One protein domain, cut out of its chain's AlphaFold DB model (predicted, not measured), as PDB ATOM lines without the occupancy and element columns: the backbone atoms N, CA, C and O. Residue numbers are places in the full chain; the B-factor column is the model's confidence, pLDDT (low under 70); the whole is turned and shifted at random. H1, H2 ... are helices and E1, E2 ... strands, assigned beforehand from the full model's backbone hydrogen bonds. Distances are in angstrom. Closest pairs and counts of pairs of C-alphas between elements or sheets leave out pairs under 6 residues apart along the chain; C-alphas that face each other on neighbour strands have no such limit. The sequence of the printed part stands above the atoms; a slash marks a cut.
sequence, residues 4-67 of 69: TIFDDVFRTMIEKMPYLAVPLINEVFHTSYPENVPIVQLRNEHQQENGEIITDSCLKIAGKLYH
ATOM      1  N   THR A   4     -17.572  42.592  39.114       79.88
ATOM      2  CA  THR A   4     -17.415  44.032  39.207       79.88
ATOM      3  C   THR A   4     -17.981  44.515  40.536       79.88
ATOM      4  O   THR A   4     -18.840  43.880  41.146       79.88
ATOM      5  N   ILE A   5     -17.547  45.697  40.971       80.88
ATOM      6  CA  ILE A   5     -18.137  46.348  42.145       80.88
ATOM      7  C   ILE A   5     -19.653  46.573  41.987       80.88
ATOM      8  O   ILE A   5     -20.374  46.621  42.979       80.88
ATOM      9  N   PHE A   6     -20.149  46.682  40.750       83.00
ATOM     10  CA  PHE A   6     -21.573  46.841  40.474       83.00
ATOM     11  C   PHE A   6     -22.359  45.558  40.733       83.00
ATOM     12  O   PHE A   6     -23.462  45.648  41.265       83.00
ATOM     13  N   ASP A   7     -21.777  44.391  40.456       81.56
ATOM     14  CA  ASP A   7     -22.413  43.099  40.732       81.56
ATOM     15  C   ASP A   7     -22.602  42.909  42.243       81.56
ATOM     16  O   ASP A   7     -23.651  42.463  42.699       81.56
ATOM     17  N   ASP A   8     -21.627  43.334  43.049       82.69
ATOM     18  CA  ASP A   8     -21.718  43.262  44.511       82.69
ATOM     19  C   ASP A   8     -22.735  44.254  45.090       82.69
ATOM     20  O   ASP A   8     -23.484  43.909  46.011       82.69
ATOM     21  N   VAL A   9     -22.811  45.471  44.537       86.19
ATOM     22  CA  VAL A   9     -23.841  46.455  44.909       86.19
ATOM     23  C   VAL A   9     -25.227  45.933  44.553       86.19
ATOM     24  O   VAL A   9     -26.125  45.963  45.394       86.19
ATOM     25  N   PHE A  10     -25.399  45.414  43.338       84.62
ATOM     26  CA  PHE A  10     -26.672  44.887  42.870       84.62
ATOM     27  C   PHE A  10     -27.115  43.684  43.702       84.62
ATOM     28  O   PHE A  10     -28.221  43.683  44.242       84.62
ATOM     29  N   ARG A  11     -26.219  42.721  43.932       83.81
ATOM     30  CA  ARG A  11     -26.465  41.579  44.818       83.81
ATOM     31  C   ARG A  11     -26.867  42.031  46.218       83.81
ATOM     32  O   ARG A  11     -27.862  41.557  46.754       83.81
ATOM     33  N   THR A  12     -26.161  43.010  46.786       86.31
ATOM     34  CA  THR A  12     -26.503  43.578  48.099       86.31
ATOM     35  C   THR A  12     -27.897  44.202  48.098       86.31
ATOM     36  O   THR A  12     -28.653  44.006  49.053       86.31
ATOM     37  N   MET A  13     -28.263  44.927  47.037       88.69
ATOM     38  CA  MET A  13     -29.603  45.497  46.894       88.69
ATOM     39  C   MET A  13     -30.664  44.400  46.878       88.69
ATOM     40  O   MET A  13     -31.610  44.478  47.657       88.69
ATOM     41  N   ILE A  14     -30.505  43.356  46.062       87.56
ATOM     42  CA  ILE A  14     -31.509  42.290  45.985       87.56
ATOM     43  C   ILE A  14     -31.567  41.464  47.278       87.56
ATOM     44  O   ILE A  14     -32.651  41.086  47.725       87.56
ATOM     45  N   GLU A  15     -30.424  41.225  47.923       84.25
ATOM     46  CA  GLU A  15     -30.346  40.406  49.129       84.25
ATOM     47  C   GLU A  15     -30.855  41.114  50.386       84.25
ATOM     48  O   GLU A  15     -31.608  40.532  51.167       84.25
ATOM     49  N   LYS A  16     -30.404  42.350  50.619       87.94
ATOM     50  CA  LYS A  16     -30.609  43.074  51.885       87.94
ATOM     51  C   LYS A  16     -31.705  44.125  51.798       87.94
ATOM     52  O   LYS A  16     -32.264  44.501  52.824       87.94
ATOM     53  N   MET A  17     -31.996  44.612  50.595       91.31
ATOM     54  CA  MET A  17     -32.915  45.725  50.355       91.31
ATOM     55  C   MET A  17     -33.863  45.417  49.180       91.31
ATOM     56  O   MET A  17     -33.982  46.233  48.264       91.31
ATOM     57  N   PRO A  18     -34.570  44.266  49.178       89.75
ATOM     58  CA  PRO A  18     -35.302  43.773  48.005       89.75
ATOM     59  C   PRO A  18     -36.412  44.716  47.516       89.75
ATOM     60  O   PRO A  18     -36.831  44.638  46.365       89.75
ATOM     61  N   TYR A  19     -36.867  45.649  48.354       91.69
ATOM     62  CA  TYR A  19     -37.803  46.707  47.962       91.69
ATOM     63  C   TYR A  19     -37.240  47.638  46.879       91.69
ATOM     64  O   TYR A  19     -38.006  48.170  46.079       91.69
ATOM     65  N   LEU A  20     -35.914  47.785  46.784       92.06
ATOM     66  CA  LEU A  20     -35.266  48.542  45.713       92.06
ATOM     67  C   LEU A  20     -35.384  47.861  44.341       92.06
ATOM     68  O   LEU A  20     -35.165  48.516  43.326       92.06
ATOM     69  N   ALA A  21     -35.771  46.582  44.285       90.75
ATOM     70  CA  ALA A  21     -36.065  45.900  43.027       90.75
ATOM     71  C   ALA A  21     -37.445  46.278  42.459       90.75
ATOM     72  O   ALA A  21     -37.688  46.087  41.270       90.75
ATOM     73  N   VAL A  22     -38.360  46.826  43.272       93.38
ATOM     74  CA  VAL A  22     -39.735  47.140  42.840       93.38
ATOM     75  C   VAL A  22     -39.773  48.200  41.730       93.38
ATOM     76  O   VAL A  22     -40.443  47.945  40.728       93.38
ATOM     77  N   PRO A  23     -39.050  49.339  41.819       93.62
ATOM     78  CA  PRO A  23     -38.990  50.302  40.720       93.62
ATOM     79  C   PRO A  23     -38.454  49.689  39.423       93.62
ATOM     80  O   PRO A  23     -39.056  49.883  38.371       93.62
ATOM     81  N   LEU A  24     -37.392  48.879  39.511       90.69
ATOM     82  CA  LEU A  24     -36.814  48.183  38.359       90.69
ATOM     83  C   LEU A  24     -37.825  47.222  37.717       90.69
ATOM     84  O   LEU A  24     -37.993  47.211  36.503       90.69
ATOM     85  N   ILE A  25     -38.538  46.437  38.526       93.44
ATOM     86  CA  ILE A  25     -39.562  45.501  38.044       93.44
ATOM     87  C   ILE A  25     -40.748  46.242  37.409       93.44
ATOM     88  O   ILE A  25     -41.281  45.799  36.388       93.44
ATOM     89  N   ASN A  26     -41.161  47.371  37.988       95.56
ATOM     90  CA  ASN A  26     -42.193  48.230  37.413       95.56
ATOM     91  C   ASN A  26     -41.775  48.755  36.037       95.56
ATOM     92  O   ASN A  26     -42.563  48.667  35.095       95.56
ATOM     93  N   GLU A  27     -40.537  49.227  35.912       95.38
ATOM     94  CA  GLU A  27     -39.988  49.756  34.665       95.38
ATOM     95  C   GLU A  27     -39.842  48.672  33.587       95.38
ATOM     96  O   GLU A  27     -40.417  48.798  32.506       95.38
ATOM     97  N   VAL A  28     -39.138  47.578  33.897       93.75
ATOM     98  CA  VAL A  28     -38.779  46.524  32.931       93.75
ATOM     99  C   VAL A  28     -39.989  45.705  32.488       93.75
ATOM    100  O   VAL A  28     -40.119  45.376  31.312       93.75
ATOM    101  N   PHE A  29     -40.887  45.361  33.415       93.81
ATOM    102  CA  PHE A  29     -42.029  44.487  33.126       93.81
ATOM    103  C   PHE A  29     -43.343  45.247  32.937       93.81
ATOM    104  O   PHE A  29     -44.403  44.619  32.895       93.81
ATOM    105  N   HIS A  30     -43.287  46.580  32.854       95.44
ATOM    106  CA  HIS A  30     -44.454  47.458  32.734       95.44
ATOM    107  C   HIS A  30     -45.538  47.136  33.776       95.44
ATOM    108  O   HIS A  30     -46.729  47.036  33.475       95.44
ATOM    109  N   THR A  31     -45.098  46.923  35.018       95.75
ATOM    110  CA  THR A  31     -45.986  46.707  36.167       95.75
ATOM    111  C   THR A  31     -46.183  48.007  36.952       95.75
ATOM    112  O   THR A  31     -45.644  49.058  36.610       95.75
ATOM    113  N   SER A  32     -47.045  47.983  37.968       96.06
ATOM    114  CA  SER A  32     -47.369  49.166  38.782       96.06
ATOM    115  C   SER A  32     -47.552  48.778  40.246       96.06
ATOM    116  O   SER A  32     -48.555  49.106  40.879       96.06
ATOM    117  N   TYR A  33     -46.607  48.002  40.774       97.00
ATOM    118  CA  TYR A  33     -46.604  47.640  42.181       97.00
ATOM    119  C   TYR A  33     -46.353  48.871  43.060       97.00
ATOM    120  O   TYR A  33     -45.471  49.672  42.737       97.00
ATOM    121  N   PRO A  34     -47.093  49.028  44.172       95.19
ATOM    122  CA  PRO A  34     -46.819  50.082  45.139       95.19
ATOM    123  C   PRO A  34     -45.513  49.800  45.895       95.19
ATOM    124  O   PRO A  34     -45.091  48.649  46.010       95.19
ATOM    125  N   GLU A  35     -44.901  50.835  46.473       88.31
ATOM    126  CA  GLU A  35     -43.628  50.718  47.210       88.31
ATOM    127  C   GLU A  35     -43.681  49.717  48.375       88.31
ATOM    128  O   GLU A  35     -42.690  49.065  48.689       88.31
ATOM    129  N   ASN A  36     -44.848  49.564  49.005       90.06
ATOM    130  CA  ASN A  36     -45.079  48.661  50.132       90.06
ATOM    131  C   ASN A  36     -45.628  47.287  49.714       90.06
ATOM    132  O   ASN A  36     -46.198  46.577  50.549       90.06
ATOM    133  N   VAL A  37     -45.514  46.920  48.432       95.19
ATOM    134  CA  VAL A  37     -45.930  45.596  47.965       95.19
ATOM    135  C   VAL A  37     -45.229  44.513  48.798       95.19
ATOM    136  O   VAL A  37     -44.023  44.605  49.030       95.19
ATOM    137  N   PRO A  38     -45.941  43.477  49.274       94.38
ATOM    138  CA  PRO A  38     -45.295  42.370  49.963       94.38
ATOM    139  C   PRO A  38     -44.300  41.661  49.041       94.38
ATOM    140  O   PRO A  38     -44.664  41.219  47.946       94.38
ATOM    141  N   ILE A  39     -43.062  41.523  49.512       93.56
ATOM    142  CA  ILE A  39     -41.985  40.821  48.815       93.56
ATOM    143  C   ILE A  39     -41.604  39.607  49.644       93.56
ATOM    144  O   ILE A  39     -41.291  39.723  50.828       93.56
ATOM    145  N   VAL A  40     -41.615  38.437  49.014       92.50
ATOM    146  CA  VAL A  40     -41.071  37.216  49.604       92.50
ATOM    147  C   VAL A  40     -39.790  36.879  48.865       92.50
ATOM    148  O   VAL A  40     -39.814  36.590  47.671       92.50
ATOM    149  N   GLN A  41     -38.674  36.921  49.582       88.94
ATOM    150  CA  GLN A  41     -37.392  36.474  49.062       88.94
ATOM    151  C   GLN A  41     -37.304  34.955  49.200       88.94
ATOM    152  O   GLN A  41     -37.465  34.407  50.293       88.94
ATOM    153  N   LEU A  42     -37.084  34.277  48.081       85.75
ATOM    154  CA  LEU A  42     -36.888  32.838  48.034       85.75
ATOM    155  C   LEU A  42     -35.388  32.581  47.947       85.75
ATOM    156  O   LEU A  42     -34.711  33.140  47.087       85.75
ATOM    157  N   ARG A  43     -34.861  31.757  48.854       72.19
ATOM    158  CA  ARG A  43     -33.469  31.312  48.772       72.19
ATOM    159  C   ARG A  43     -33.396  30.161  47.786       72.19
ATOM    160  O   ARG A  43     -34.010  29.126  48.036       72.19
ATOM    161  N   ASN A  44     -32.655  30.355  46.702       64.69
ATOM    162  CA  ASN A  44     -32.293  29.295  45.774       64.69
ATOM    163  C   ASN A  44     -30.769  29.139  45.832       64.69
ATOM    164  O   ASN A  44     -30.026  29.703  45.035       64.69
ATOM    165  N   GLU A  45     -30.307  28.456  46.878       66.56
ATOM    166  CA  GLU A  45     -28.901  28.082  47.020       66.56
ATOM    167  C   GLU A  45     -28.690  26.781  46.241       66.56
ATOM    168  O   GLU A  45     -29.224  25.731  46.604       66.56
ATOM    169  N   HIS A  46     -27.926  26.859  45.155       65.75
ATOM    170  CA  HIS A  46     -27.527  25.708  44.360       65.75
ATOM    171  C   HIS A  46     -26.040  25.445  44.571       65.75
ATOM    172  O   HIS A  46     -25.190  26.273  44.250       65.75
ATOM    173  N   GLN A  47     -25.717  24.269  45.105       66.75
ATOM    174  CA  GLN A  47     -24.338  23.805  45.184       66.75
ATOM    175  C   GLN A  47     -23.982  23.078  43.886       66.75
ATOM    176  O   GLN A  47     -24.588  22.059  43.552       66.75
ATOM    177  N   GLN A  48     -23.014  23.609  43.147       71.38
ATOM    178  CA  GLN A  48     -22.467  22.962  41.958       71.38
ATOM    179  C   GLN A  48     -21.558  21.779  42.339       71.38
ATOM    180  O   GLN A  48     -21.027  21.714  43.449       71.38
ATOM    181  N   GLU A  49     -21.318  20.854  41.400       76.88
ATOM    182  CA  GLU A  49     -20.437  19.684  41.605       76.88
ATOM    183  C   GLU A  49     -18.993  20.065  41.993       76.88
ATOM    184  O   GLU A  49     -18.295  19.284  42.637       76.88
ATOM    185  N   ASN A  50     -18.550  21.276  41.642       80.69
ATOM    186  CA  ASN A  50     -17.239  21.828  41.999       80.69
ATOM    187  C   ASN A  50     -17.174  22.411  43.431       80.69
ATOM    188  O   ASN A  50     -16.118  22.890  43.843       80.69
ATOM    189  N   GLY A  51     -18.284  22.391  44.181       76.31
ATOM    190  CA  GLY A  51     -18.397  22.942  45.533       76.31
ATOM    191  C   GLY A  51     -18.722  24.439  45.604       76.31
ATOM    192  O   GLY A  51     -18.877  24.961  46.708       76.31
ATOM    193  N   GLU A  52     -18.851  25.126  44.468       76.12
ATOM    194  CA  GLU A  52     -19.280  26.524  44.396       76.12
ATOM    195  C   GLU A  52     -20.772  26.634  44.741       76.12
ATOM    196  O   GLU A  52     -21.602  25.895  44.207       76.12
ATOM    197  N   ILE A  53     -21.115  27.549  45.650       67.00
ATOM    198  CA  ILE A  53     -22.506  27.879  45.968       67.00
ATOM    199  C   ILE A  53     -22.903  29.038  45.058       67.00
ATOM    200  O   ILE A  53     -22.385  30.144  45.209       67.00
ATOM    201  N   ILE A  54     -23.808  28.776  44.116       67.12
ATOM    202  CA  ILE A  54     -24.502  29.825  43.373       67.12
ATOM    203  C   ILE A  54     -25.757  30.188  44.158       67.12
ATOM    204  O   ILE A  54     -26.541  29.319  44.552       67.12
ATOM    205  N   THR A  55     -25.935  31.484  44.376       66.88
ATOM    206  CA  THR A  55     -27.136  32.036  44.992       66.88
ATOM    207  C   THR A  55     -27.912  32.785  43.921       66.88
ATOM    208  O   THR A  55     -27.525  33.896  43.555       66.88
ATOM    209  N   ASP A  56     -29.010  32.205  43.435       73.56
ATOM    210  CA  ASP A  56     -29.912  32.943  42.551       73.56
ATOM    211  C   ASP A  56     -30.811  33.839  43.395       73.56
ATOM    212  O   ASP A  56     -31.428  33.408  44.382       73.56
ATOM    213  N   SER A  57     -30.940  35.096  42.983       77.81
ATOM    214  CA  SER A  57     -31.841  36.024  43.647       77.81
ATOM    215  C   SER A  57     -33.266  35.863  43.117       77.81
ATOM    216  O   SER A  57     -33.635  36.409  42.078       77.81
ATOM    217  N   CYS A  58     -34.093  35.118  43.855       88.19
ATOM    218  CA  CYS A  58     -35.497  34.892  43.513       88.19
ATOM    219  C   CYS A  58     -36.437  35.738  44.383       88.19
ATOM    220  O   CYS A  58     -36.499  35.577  45.605       88.19
ATOM    221  N   LEU A  59     -37.232  36.605  43.754       90.94
ATOM    222  CA  LEU A  59     -38.250  37.419  44.421       90.94
ATOM    223  C   LEU A  59     -39.654  36.990  43.997       90.94
ATOM    224  O   LEU A  59     -39.962  36.886  42.811       90.94
ATOM    225  N   LYS A  60     -40.545  36.804  44.970       93.44
ATOM    226  CA  LYS A  60     -41.978  36.640  44.728       93.44
ATOM    227  C   LYS A  60     -42.717  37.915  45.115       93.44
ATOM    228  O   LYS A  60     -42.753  38.282  46.289       93.44
ATOM    229  N   ILE A  61     -43.341  38.556  44.128       94.44
ATOM    230  CA  ILE A  61     -44.079  39.817  44.277       94.44
ATOM    231  C   ILE A  61     -45.476  39.631  43.689       94.44
ATOM    232  O   ILE A  61     -45.629  39.230  42.536       94.44
ATOM    233  N   ALA A  62     -46.513  39.874  44.498       91.56
ATOM    234  CA  ALA A  62     -47.921  39.729  44.104       91.56
ATOM    235  C   ALA A  62     -48.245  38.399  43.378       91.56
ATOM    236  O   ALA A  62     -49.002  38.360  42.411       91.56
ATOM    237  N   GLY A  63     -47.630  37.298  43.824       90.56
ATOM    238  CA  GLY A  63     -47.830  35.965  43.248       90.56
ATOM    239  C   GLY A  63     -46.987  35.645  42.009       90.56
ATOM    240  O   GLY A  63     -46.930  34.474  41.642       90.56
ATOM    241  N   LYS A  64     -46.292  36.623  41.413       93.50
ATOM    242  CA  LYS A  64     -45.340  36.409  40.312       93.50
ATOM    243  C   LYS A  64     -43.934  36.157  40.847       93.50
ATOM    244  O   LYS A  64     -43.569  36.703  41.887       93.50
ATOM    245  N   LEU A  65     -43.171  35.328  40.137       93.00
ATOM    246  CA  LEU A  65     -41.774  35.015  40.435       93.00
ATOM    247  C   LEU A  65     -40.856  35.789  39.490       93.00
ATOM    248  O   LEU A  65     -41.089  35.808  38.284       93.00
ATOM    249  N   TYR A  66     -39.823  36.392  40.060       90.69
ATOM    250  CA  TYR A  66     -38.778  37.127  39.366       90.69
ATOM    251  C   TYR A  66     -37.436  36.501  39.730       90.69
ATOM    252  O   TYR A  66     -37.063  36.486  40.902       90.69
ATOM    253  N   HIS A  67     -36.744  35.973  38.723       87.94
ATOM    254  CA  HIS A  67     -35.360  35.521  38.824       87.94
ATOM    255  C   HIS A  67     -34.475  36.671  38.353       87.94
ATOM    256  O   HIS A  67     -34.703  37.206  37.265       87.94
TER     257      HIS A  67
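This is residues 4 to 67 of the 69 residues of an uncharacterized protein of Ruminococcus sp. AM12-48 (UniProt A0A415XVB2). A long, narrow hairpin of E1 and E2, with the short strand E3 beside one end of E2, makes a three-stranded sheet; H2 packs across it near that end. H1 makes a corner with H2, its last residues near the sheet, while residues 4 to 9 stick out. The printed part has 64 residues, with two named helices followed by three named strands, H1 H2 E1 E2 E3; the class is mixed, and the sheet, E1 - E2 - E3, is antiparallel. It is only just loose, close to compact, with a radius of gyration of the C-alphas of 13.0 A, and spans 41 by 27 by 19 A.

H1, residues 5 to 16, begins at C-alpha 5 (-18.137, 46.348, 42.145) and is 16.2 A long. H2, residues 18 to 28, measures 15.7 A. E1, residues 39 to 47, measures 24.8 A, and E2, residues 53 to 61, 24.7 A. E3, residues 64 to 67, measures 10.1 A and ends at C-alpha 67 (-35.360, 35.521, 38.824).

H1 and H2 touch only at the corner, the closest C-alphas being those of Ile 14 and Ala 21, 6.5 A. H1 only grazes the sheet, with residues 11 to 16. H2 is on the sheet at a height of 9.2 A and runs across the strands, at 70 degrees to E2 on the local plane. Every O i to N i+4 pair is within hydrogen-bond range in H1, and 4 of 7 in H2. E1, E2 and E3 form a meander, each strand the antiparallel neighbour of the one before. In the hairpin E1 and E2, N 42 and O 58 are 2.9 A apart; in the hairpin E2 and E3, N 66 and O 59 are 2.8 A apart.

The C-alphas farthest apart are those of Pro 34 and Asn 50, 41.0 A. The printed part has no cut and no long link. Its mean pLDDT is 85.9, with residues 44 to 47 and 53 to 55 under 70.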